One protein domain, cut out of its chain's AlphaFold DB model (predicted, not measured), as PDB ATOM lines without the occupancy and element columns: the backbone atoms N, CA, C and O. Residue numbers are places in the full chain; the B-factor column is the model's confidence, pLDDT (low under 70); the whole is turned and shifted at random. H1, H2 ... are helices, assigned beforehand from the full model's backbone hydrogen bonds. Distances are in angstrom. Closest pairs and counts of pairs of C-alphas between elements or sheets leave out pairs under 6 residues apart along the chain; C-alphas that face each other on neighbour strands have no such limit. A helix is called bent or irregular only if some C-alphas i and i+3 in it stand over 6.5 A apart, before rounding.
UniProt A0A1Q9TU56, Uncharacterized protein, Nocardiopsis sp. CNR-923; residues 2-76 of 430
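Overview. This is residues 2 to 76 of the 430 residues of an uncharacterized protein of Nocardiopsis sp. CNR-923 (UniProt A0A1Q9TU56). One long helix, H6, runs through the domain as a spine, and a hairpin of two helices, H4 and H5, packs across it, each of the two nearly at right angles to it. H3 crosses H6 at a slant on residues 59 to 63, and two short helical turns, H1 and H2, lie farthest from the middle and join the rest only loosely. The printed part has 75 residues with six named helices, in the order H1, H2, H3, H4, H5 and H6, and no named strand, and its class is all helix, with 58 residues in the helices. It is compact and rounded, with a radius of gyration of the C-alphas of 11.1 A and spans of 26 by 25 by 22 A.

Arrangement. The hub is H6, residues 57 to 74, which touches three other helices. With its residues 64 to 72 alone it touches H4, residues 24 to 40; the two are about perpendicular at 86 degrees, and their closest C-alphas, those of Lys 38 and Thr 68, are 5.8 A apart. With residues 57 to 64 alone H6 touches H5, residues 43 to 50, about perpendicular at 75 degrees; the closest C-alphas, those of Pro 43 and Ile 60, are 6.4 A apart. H4 and H5 form a helical hairpin: they touch, at a shallow tilt of 15 degrees and opposite ways, with residues 26 to 33 alone of H4, and the closest C-alphas, those of Arg 26 and Ile 49, are 5.9 A apart. With residues 59 to 63 alone H6 touches H3, residues 14 to 20, at a steep tilt of 43 degrees, the same way; the closest C-alphas, those of Asn 15 and Ala 63, are 5.7 A apart. The packing of the helices is mostly crossed: of the 4 touching pairs, 1 is at a shallow tilt. H3 and H5 are close but not clearly touching, with the C-alphas of Leu 19 and Leu 50 closest at 7.5 A. H1, residues 2 to 5, is close to H6 but not clearly touching it; their closest C-alphas, those of Ala 5 and Val 70, are 5.8 A apart. H2, residues 8 to 11, is close to H3 but not clearly touching it, with the C-alphas of Gln 11 and Val 17 closest at 6.8 A, and it is apart from H6. In H3, H5 and H6 every O i to N i+4 pair is within hydrogen-bond range, in H4 11 of 13 are, and H1 and H2 are too short for such a pair.

Along the chain. H6 is 25.6 A long, from C-alpha 57 at (151.442, 128.977, 190.066) to C-alpha 74 at (138.594, 119.319, 210.049). H4 is 23.0 A long; it has a kink of 54 degrees near residue 34 and is irregular, with C-alphas 36 and 39 9.5 A apart. H5 measures 10.1 A and H3 10.0 A from first to last C-alpha. H1 measures 5.1 A, beginning at C-alpha 2 at (140.092, 129.338, 207.234), and H2 measures 5.0 A.

Size, cuts and confidence. The two C-alphas farthest apart, those of Gly 54 and Asp 76, are 31.8 A apart. The printed part has no cut. The links from H1 to H2, H2 to H3, H3 to H4 and H4 to H5 are tight, the link from H5 to H6 is short with 6 residues, and no link is long. The mean pLDDT of the printed part is 75.8; it is under 70 at residues 2 to 8, 24 to 25 and 51 to 54 of this predicted model.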
ATOM      1  N   LEU A   2     138.629 129.289 207.464       58.03
ATOM      2  CA  LEU A   2     140.092 129.338 207.234       58.03
ATOM      3  C   LEU A   2     140.910 130.116 208.270       58.03
ATOM      4  O   LEU A   2     142.019 129.702 208.597       58.03
ATOM      5  N   GLY A   3     140.360 131.213 208.797       58.62
ATOM      6  CA  GLY A   3     141.000 131.997 209.863       58.62
ATOM      7  C   GLY A   3     141.082 131.264 211.205       58.62
ATOM      8  O   GLY A   3     141.747 131.712 212.125       58.62
ATOM      9  N   ILE A   4     140.425 130.114 211.315       60.06
ATOM     10  CA  ILE A   4     140.469 129.267 212.501       60.06
ATOM     11  C   ILE A   4     141.550 128.189 212.297       60.06
ATOM     12  O   ILE A   4     142.354 127.914 213.182       60.06
ATOM     13  N   ALA A   5     141.624 127.621 211.089       65.75
ATOM     14  CA  ALA A   5     142.466 126.467 210.774       65.75
ATOM     15  C   ALA A   5     143.933 126.789 210.401       65.75
ATOM     16  O   ALA A   5     144.791 125.899 210.403       65.75
ATOM     17  N   LEU A   6     144.244 128.044 210.057       69.88
ATOM     18  CA  LEU A   6     145.580 128.474 209.627       69.88
ATOM     19  C   LEU A   6     146.254 129.384 210.681       69.88
ATOM     20  O   LEU A   6     145.579 130.244 211.244       69.88
ATOM     21  N   PRO A   7     147.578 129.247 210.919       69.75
ATOM     22  CA  PRO A   7     148.336 130.157 211.779       69.75
ATOM     23  C   PRO A   7     148.204 131.619 211.327       69.75
ATOM     24  O   PRO A   7     148.147 131.838 210.110       69.75
ATOM     25  N   PRO A   8     148.202 132.595 212.256       68.25
ATOM     26  CA  PRO A   8     147.997 134.018 211.961       68.25
ATOM     27  C   PRO A   8     148.931 134.549 210.879       68.25
ATOM     28  O   PRO A   8     148.489 135.242 209.972       68.25
ATOM     29  N   GLU A   9     150.195 134.122 210.890       71.38
ATOM     30  CA  GLU A   9     151.210 134.583 209.938       71.38
ATOM     31  C   GLU A   9     150.845 134.225 208.493       71.38
ATOM     32  O   GLU A   9     151.274 134.888 207.557       71.38
ATOM     33  N   ARG A  10     150.036 133.172 208.301       72.62
ATOM     34  CA  ARG A  10     149.544 132.749 206.986       72.62
ATOM     35  C   ARG A  10     148.198 133.359 206.623       72.62
ATOM     36  O   ARG A  10     147.799 133.233 205.471       72.62
ATOM     37  N   GLN A  11     147.473 133.957 207.565       70.56
ATOM     38  CA  GLN A  11     146.124 134.465 207.306       70.56
ATOM     39  C   GLN A  11     146.112 135.712 206.430       70.56
ATOM     40  O   GLN A  11     145.168 135.885 205.658       70.56
ATOM     41  N   ASP A  12     147.174 136.510 206.516       73.50
ATOM     42  CA  ASP A  12     147.366 137.727 205.724       73.50
ATOM     43  C   ASP A  12     148.021 137.447 204.367       73.50
ATOM     44  O   ASP A  12     148.168 138.342 203.533       73.50
ATOM     45  N   HIS A  13     148.418 136.195 204.108       80.50
ATOM     46  CA  HIS A  13     148.950 135.830 202.805       80.50
ATOM     47  C   HIS A  13     147.876 136.017 201.731       80.50
ATOM     48  O   HIS A  13     146.726 135.597 201.884       80.50
ATOM     49  N   GLN A  14     148.279 136.590 200.596       73.56
ATOM     50  CA  GLN A  14     147.370 136.939 199.506       73.56
ATOM     51  C   GLN A  14     146.546 135.742 199.010       73.56
ATOM     52  O   GLN A  14     145.374 135.905 198.683       73.56
ATOM     53  N   ASN A  15     147.113 134.532 199.009       75.56
ATOM     54  CA  ASN A  15     146.391 133.313 198.649       75.56
ATOM     55  C   ASN A  15     145.306 132.923 199.673       75.56
ATOM     56  O   ASN A  15     144.275 132.393 199.280       75.56
ATOM     57  N   VAL A  16     145.491 133.209 200.964       77.12
ATOM     58  CA  VAL A  16     144.505 132.916 202.018       77.12
ATOM     59  C   VAL A  16     143.391 133.957 202.057       77.12
ATOM     60  O   VAL A  16     142.228 133.584 202.187       77.12
ATOM     61  N   VAL A  17     143.710 135.241 201.876       75.19
ATOM     62  CA  VAL A  17     142.698 136.307 201.724       75.19
ATOM     63  C   VAL A  17     141.770 136.002 200.548       75.19
ATOM     64  O   VAL A  17     140.554 136.091 200.659       75.19
ATOM     65  N   LYS A  18     142.358 135.565 199.436       74.75
ATOM     66  CA  LYS A  18     141.649 135.135 198.234       74.75
ATOM     67  C   LYS A  18     140.745 133.921 198.475       74.75
ATOM     68  O   LYS A  18     139.599 133.934 198.047       74.75
ATOM     69  N   LEU A  19     141.220 132.916 199.213       77.19
ATOM     70  CA  LEU A  19     140.393 131.775 199.615       77.19
ATOM     71  C   LEU A  19     139.213 132.185 200.515       77.19
ATOM     72  O   LEU A  19     138.130 131.628 200.381       77.19
ATOM     73  N   LYS A  20     139.403 133.163 201.415       75.06
ATOM     74  CA  LYS A  20     138.330 133.711 202.269       75.06
ATOM     75  C   LYS A  20     137.247 134.458 201.471       75.06
ATOM     76  O   LYS A  20     136.164 134.653 202.003       75.06
ATOM     77  N   ALA A  21     137.541 134.883 200.241       74.81
ATOM     78  CA  ALA A  21     136.629 135.638 199.379       74.81
ATOM     79  C   ALA A  21     135.823 134.762 198.402       74.81
ATOM     80  O   ALA A  21     135.052 135.301 197.609       74.81
ATOM     81  N   LEU A  22     136.019 133.438 198.418       76.62
ATOM     82  CA  LEU A  22     135.221 132.513 197.612       76.62
ATOM     83  C   LEU A  22     133.778 132.465 198.117       76.62
ATOM     84  O   LEU A  22     133.529 132.457 199.321       76.62
ATOM     85  N   ASP A  23     132.840 132.384 197.182       73.81
ATOM     86  CA  ASP A  23     131.445 132.079 197.462       73.81
ATOM     87  C   ASP A  23     131.266 130.599 197.830       73.81
ATOM     88  O   ASP A  23     132.088 129.738 197.501       73.81
ATOM     89  N   LEU A  24     130.169 130.299 198.528       67.50
ATOM     90  CA  LEU A  24     129.900 128.972 199.084       67.50
ATOM     91  C   LEU A  24     129.924 127.836 198.033       67.50
ATOM     92  O   LEU A  24     130.523 126.796 198.320       67.50
ATOM     93  N   PRO A  25     129.379 128.008 196.807       68.19
ATOM     94  CA  PRO A  25     129.429 126.964 195.782       68.19
ATOM     95  C   PRO A  25     130.854 126.639 195.315       68.19
ATOM     96  O   PRO A  25     131.240 125.470 195.282       68.19
ATOM     97  N   ARG A  26     131.668 127.655 194.996       74.12
ATOM     98  CA  ARG A  26     133.062 127.446 194.562       74.12
ATOM     99  C   ARG A  26     133.934 126.946 195.701       74.12
ATOM    100  O   ARG A  26     134.835 126.140 195.482       74.12
ATOM    101  N   TRP A  27     133.651 127.390 196.923       79.06
ATOM    102  CA  TRP A  27     134.277 126.854 198.121       79.06
ATOM    103  C   TRP A  27     134.050 125.342 198.238       79.06
ATOM    104  O   TRP A  27     135.016 124.601 198.415       79.06
ATOM    105  N   GLY A  28     132.801 124.885 198.085       73.44
ATOM    106  CA  GLY A  28     132.449 123.463 198.081       73.44
ATOM    107  C   GLY A  28     133.205 122.682 197.006       73.44
ATOM    108  O   GLY A  28     133.903 121.726 197.327       73.44
ATOM    109  N   GLN A  29     133.185 123.168 195.761       76.44
ATOM    110  CA  GLN A  29     133.920 122.551 194.647       76.44
ATOM    111  C   GLN A  29     135.424 122.425 194.927       76.44
ATOM    112  O   GLN A  29     136.029 121.392 194.642       76.44
ATOM    113  N   LEU A  30     136.039 123.464 195.502       82.06
ATOM    114  CA  LEU A  30     137.459 123.446 195.850       82.06
ATOM    115  C   LEU A  30     137.758 122.442 196.970       82.06
ATOM    116  O   LEU A  30     138.792 121.772 196.937       82.06
ATOM    117  N   VAL A  31     136.875 122.346 197.967       81.69
ATOM    118  CA  VAL A  31     136.998 121.367 199.053       81.69
ATOM    119  C   VAL A  31     136.884 119.949 198.510       81.69
ATOM    120  O   VAL A  31     137.752 119.140 198.825       81.69
ATOM    121  N   ASP A  32     135.898 119.668 197.660       77.75
ATOM    122  CA  ASP A  32     135.688 118.345 197.064       77.75
ATOM    123  C   ASP A  32     136.881 117.926 196.197       77.75
ATOM    124  O   ASP A  32     137.415 116.823 196.356       77.75
ATOM    125  N   LEU A  33     137.364 118.835 195.341       80.94
ATOM    126  CA  LEU A  33     138.532 118.610 194.490       80.94
ATOM    127  C   LEU A  33     139.775 118.260 195.327       80.94
ATOM    128  O   LEU A  33     140.447 117.255 195.082       80.94
ATOM    129  N   ILE A  34     140.069 119.060 196.356       83.69
ATOM    130  CA  ILE A  34     141.250 118.852 197.203       83.69
ATOM    131  C   ILE A  34     141.070 117.652 198.136       83.69
ATOM    132  O   ILE A  34     142.043 116.968 198.445       83.69
ATOM    133  N   HIS A  35     139.856 117.349 198.591       80.94
ATOM    134  CA  HIS A  35     139.598 116.152 199.387       80.94
ATOM    135  C   HIS A  35     139.885 114.880 198.580       80.94
ATOM    136  O   HIS A  35     140.554 113.976 199.091       80.94
ATOM    137  N   ARG A  36     139.460 114.859 197.307       78.12
ATOM    138  CA  ARG A  36     139.660 113.743 196.376       78.12
ATOM    139  C   ARG A  36     141.135 113.527 196.041       78.12
ATOM    140  O   ARG A  36     141.656 112.430 196.224       78.12
ATOM    141  N   HIS A  37     141.832 114.576 195.607       77.06
ATOM    142  CA  HIS A  37     143.191 114.440 195.066       77.06
ATOM    143  C   HIS A  37     144.304 114.800 196.063       77.06
ATOM    144  O   HIS A  37     145.479 114.499 195.830       77.06
ATOM    145  N   LYS A  38     143.971 115.411 197.205       77.81
ATOM    146  CA  LYS A  38     144.912 115.867 198.245       77.81
ATOM    147  C   LYS A  38     146.069 116.661 197.627       77.81
ATOM    148  O   LYS A  38     145.858 117.587 196.845       77.81
ATOM    149  N   GLY A  39     147.311 116.288 197.942       70.00
ATOM    150  CA  GLY A  39     148.510 116.921 197.388       70.00
ATOM    151  C   GLY A  39     148.724 116.705 195.883       70.00
ATOM    152  O   GLY A  39     149.642 117.306 195.341       70.00
ATOM    153  N   GLY A  40     147.917 115.865 195.227       75.44
ATOM    154  CA  GLY A  40     147.926 115.635 193.780       75.44
ATOM    155  C   GLY A  40     146.873 116.435 193.006       75.44
ATOM    156  O   GLY A  40     146.644 116.133 191.843       75.44
ATOM    157  N   THR A  41     146.211 117.409 193.641       81.56
ATOM    158  CA  THR A  41     145.225 118.282 192.981       81.56
ATOM    159  C   THR A  41     145.850 119.029 191.802       81.56
ATOM    160  O   THR A  41     146.889 119.669 191.987       81.56
ATOM    161  N   ASP A  42     145.210 118.998 190.626       82.38
ATOM    162  CA  ASP A  42     145.664 119.749 189.450       82.38
ATOM    163  C   ASP A  42     145.562 121.269 189.704       82.38
ATOM    164  O   ASP A  42     144.462 121.795 189.931       82.38
ATOM    165  N   PRO A  43     146.688 122.011 189.655       83.19
ATOM    166  CA  PRO A  43     146.679 123.462 189.789       83.19
ATOM    167  C   PRO A  43     145.783 124.172 188.770       83.19
ATOM    168  O   PRO A  43     145.220 125.213 189.107       83.19
ATOM    169  N   ALA A  44     145.623 123.637 187.555       82.31
ATOM    170  CA  ALA A  44     144.793 124.253 186.522       82.31
ATOM    171  C   ALA A  44     143.296 124.182 186.868       82.31
ATOM    172  O   ALA A  44     142.567 125.155 186.673       82.31
ATOM    173  N   GLU A  45     142.832 123.065 187.428       81.00
ATOM    174  CA  GLU A  45     141.447 122.919 187.891       81.00
ATOM    175  C   GLU A  45     141.168 123.778 189.122       81.00
ATOM    176  O   GLU A  45     140.187 124.526 189.150       81.00
ATOM    177  N   ALA A  46     142.081 123.768 190.098       82.44
ATOM    178  CA  ALA A  46     141.988 124.655 191.251       82.44
ATOM    179  C   ALA A  46     141.960 126.135 190.825       82.44
ATOM    180  O   ALA A  46     141.216 126.929 191.398       82.44
ATOM    181  N   GLN A  47     142.722 126.519 189.794       83.06
ATOM    182  CA  GLN A  47     142.731 127.882 189.259       83.06
ATOM    183  C   GLN A  47     141.383 128.288 188.651       83.06
ATOM    184  O   GLN A  47     140.950 129.422 188.871       83.06
ATOM    185  N   LYS A  48     140.716 127.385 187.920       82.38
ATOM    186  CA  LYS A  48     139.379 127.636 187.351       82.38
ATOM    187  C   LYS A  48     138.364 127.935 188.452       82.38
ATOM    188  O   LYS A  48     137.635 128.916 188.344       82.38
ATOM    189  N   ILE A  49     138.378 127.143 189.525       79.06
ATOM    190  CA  ILE A  49     137.474 127.319 190.671       79.06
ATOM    191  C   ILE A  49     137.802 128.607 191.429       79.06
ATOM    192  O   ILE A  49     136.907 129.363 191.797       79.06
ATOM    193  N   LEU A  50     139.091 128.892 191.639       75.75
ATOM    194  CA  LEU A  50     139.517 130.113 192.316       75.75
ATOM    195  C   LEU A  50     139.106 131.364 191.518       75.75
ATOM    196  O   LEU A  50     138.732 132.365 192.119       75.75
ATOM    197  N   ASN A  51     139.138 131.309 190.182       68.06
ATOM    198  CA  ASN A  51     138.749 132.391 189.265       68.06
ATOM    199  C   ASN A  51     139.385 133.761 189.597       68.06
ATOM    200  O   ASN A  51     138.771 134.821 189.457       68.06
ATOM    201  N   ILE A  52     140.641 133.764 190.055       62.47
ATOM    202  CA  ILE A  52     141.338 134.994 190.460       62.47
ATOM    203  C   ILE A  52     142.400 135.331 189.429       62.47
ATOM    204  O   ILE A  52     143.479 134.735 189.401       62.47
ATOM    205  N   LYS A  53     142.112 136.331 188.589       58.16
ATOM    206  CA  LYS A  53     143.098 136.891 187.656       58.16
ATOM    207  C   LYS A  53     144.375 137.279 188.415       58.16
ATOM    208  O   LYS A  53     144.326 138.052 189.370       58.16
ATOM    209  N   GLY A  54     145.517 136.761 187.962       62.44
ATOM    210  CA  GLY A  54     146.841 137.168 188.440       62.44
ATOM    211  C   GLY A  54     147.392 136.425 189.662       62.44
ATOM    212  O   GLY A  54     148.337 136.933 190.257       62.44
ATOM    213  N   MET A  55     146.849 135.263 190.059       71.38
ATOM    214  CA  MET A  55     147.607 134.342 190.926       71.38
ATOM    215  C   MET A  55     148.686 133.621 190.118       71.38
ATOM    216  O   MET A  55     148.407 133.058 189.063       71.38
ATOM    217  N   SER A  56     149.906 133.626 190.642       78.56
ATOM    218  CA  SER A  56     151.011 132.798 190.162       78.56
ATOM    219  C   SER A  56     150.807 131.323 190.523       78.56
ATOM    220  O   SER A  56     150.157 130.999 191.521       78.56
ATOM    221  N   ASP A  57     151.448 130.420 189.777       79.31
ATOM    222  CA  ASP A  57     151.442 128.977 190.066       79.31
ATOM    223  C   ASP A  57     151.921 128.669 191.494       79.31
ATOM    224  O   ASP A  57     151.449 127.736 192.144       79.31
ATOM    225  N   VAL A  58     152.834 129.488 192.024       81.12
ATOM    226  CA  VAL A  58     153.340 129.374 193.397       81.12
ATOM    227  C   VAL A  58     152.238 129.664 194.420       81.12
ATOM    228  O   VAL A  58     152.101 128.936 195.403       81.12
ATOM    229  N   GLU A  59     151.421 130.696 194.196       80.88
ATOM    230  CA  GLU A  59     150.303 131.032 195.083       80.88
ATOM    231  C   GLU A  59     149.196 129.973 195.045       80.88
ATOM    232  O   GLU A  59     148.612 129.677 196.090       80.88
ATOM    233  N   ILE A  60     148.926 129.390 193.869       81.81
ATOM    234  CA  ILE A  60     147.925 128.325 193.687       81.81
ATOM    235  C   ILE A  60     148.360 127.068 194.442       81.81
ATOM    236  O   ILE A  60     147.612 126.556 195.273       81.81
ATOM    237  N   ASN A  61     149.603 126.624 194.253       84.25
ATOM    238  CA  ASN A  61     150.147 125.477 194.985       84.25
ATOM    239  C   ASN A  61     150.164 125.715 196.504       84.25
ATOM    240  O   ASN A  61     149.849 124.820 197.292       84.25
ATOM    241  N   ALA A  62     150.472 126.940 196.940       82.56
ATOM    242  CA  ALA A  62     150.394 127.306 198.348       82.56
ATOM    243  C   ALA A  62     148.946 127.288 198.880       82.56
ATOM    244  O   ALA A  62     148.726 126.898 200.029       82.56
ATOM    245  N   ALA A  63     147.960 127.693 198.070       82.19
ATOM    246  CA  ALA A  63     146.540 127.610 198.416       82.19
ATOM    247  C   ALA A  63     146.095 126.149 198.570       82.19
ATOM    248  O   ALA A  63     145.547 125.802 199.617       82.19
ATOM    249  N   ILE A  64     146.427 125.285 197.603       83.50
ATOM    250  CA  ILE A  64     146.145 123.842 197.645       83.50
ATOM    251  C   ILE A  64     146.762 123.209 198.895       83.50
ATOM    252  O   ILE A  64     146.080 122.505 199.637       83.50
ATOM    253  N   SER A  65     148.035 123.495 199.181       83.62
ATOM    254  CA  SER A  65     148.732 122.962 200.358       83.62
ATOM    255  C   SER A  65     148.084 123.398 201.679       83.62
ATOM    256  O   SER A  65     147.853 122.573 202.569       83.62
ATOM    257  N   ASN A  66     147.745 124.686 201.811       82.62
ATOM    258  CA  ASN A  66     147.052 125.197 202.992       82.62
ATOM    259  C   ASN A  66     145.670 124.548 203.144       82.62
ATOM    260  O   ASN A  66     145.351 124.082 204.235       82.62
ATOM    261  N   MET A  67     144.890 124.461 202.066       81.62
ATOM    262  CA  MET A  67     143.564 123.838 202.056       81.62
ATOM    263  C   MET A  67     143.619 122.348 202.386       81.62
ATOM    264  O   MET A  67     142.851 121.884 203.218       81.62
ATOM    265  N   THR A  68     144.589 121.616 201.834       82.94
ATOM    266  CA  THR A  68     144.804 120.188 202.119       82.94
ATOM    267  C   THR A  68     145.020 119.964 203.613       82.94
ATOM    268  O   THR A  68     144.476 119.027 204.194       82.94
ATOM    269  N   ARG A  69     145.780 120.847 204.276       79.25
ATOM    270  CA  ARG A  69     145.978 120.782 205.729       79.25
ATOM    271  C   ARG A  69     144.678 121.010 206.499       79.25
ATOM    272  O   ARG A  69     144.442 120.309 207.474       79.25
ATOM    273  N   VAL A  70     143.864 121.979 206.079       78.00
ATOM    274  CA  VAL A  70     142.571 122.275 206.719       78.00
ATOM    275  C   VAL A  70     141.598 121.111 206.546       78.00
ATOM    276  O   VAL A  70     141.029 120.649 207.529       78.00
ATOM    277  N   ILE A  71     141.467 120.597 205.323       79.88
ATOM    278  CA  ILE A  71     140.583 119.478 204.981       79.88
ATOM    279  C   ILE A  71     140.983 118.233 205.773       79.88
ATOM    280  O   ILE A  71     140.152 117.666 206.468       79.88
ATOM    281  N   ASN A  72     142.267 117.865 205.783       76.88
ATOM    282  CA  ASN A  72     142.734 116.710 206.555       76.88
ATOM    283  C   ASN A  72     142.539 116.863 208.074       76.88
ATOM    284  O   ASN A  72     142.505 115.858 208.778       76.88
ATOM    285  N   ALA A  73     142.475 118.094 208.590       72.75
ATOM    286  CA  ALA A  73     142.321 118.349 210.019       72.75
ATOM    287  C   ALA A  73     140.854 118.412 210.472       72.75
ATOM    288  O   ALA A  73     140.569 118.033 211.604       72.75
ATOM    289  N   LEU A  74     139.948 118.927 209.632       73.06
ATOM    290  CA  LEU A  74     138.594 119.319 210.049       73.06
ATOM    291  C   LEU A  74     137.464 118.743 209.185       73.06
ATOM    292  O   LEU A  74     136.311 118.804 209.605       73.06
ATOM    293  N   HIS A  75     137.754 118.218 207.994       76.94
ATOM    294  CA  HIS A  75     136.729 117.761 207.061       76.94
ATOM    295  C   HIS A  75     136.593 116.234 207.082       76.94
ATOM    296  O   HIS A  75     137.512 115.505 206.711       76.94
ATOM    297  N   ASP A  76     135.412 115.766 207.481       73.88
ATOM    298  CA  ASP A  76     134.933 114.406 207.239       73.88
ATOM    299  C   ASP A  76     133.573 114.515 206.530       73.88
ATOM    300  O   ASP A  76     132.624 115.014 207.148       73.88
TER     301      ASP A  76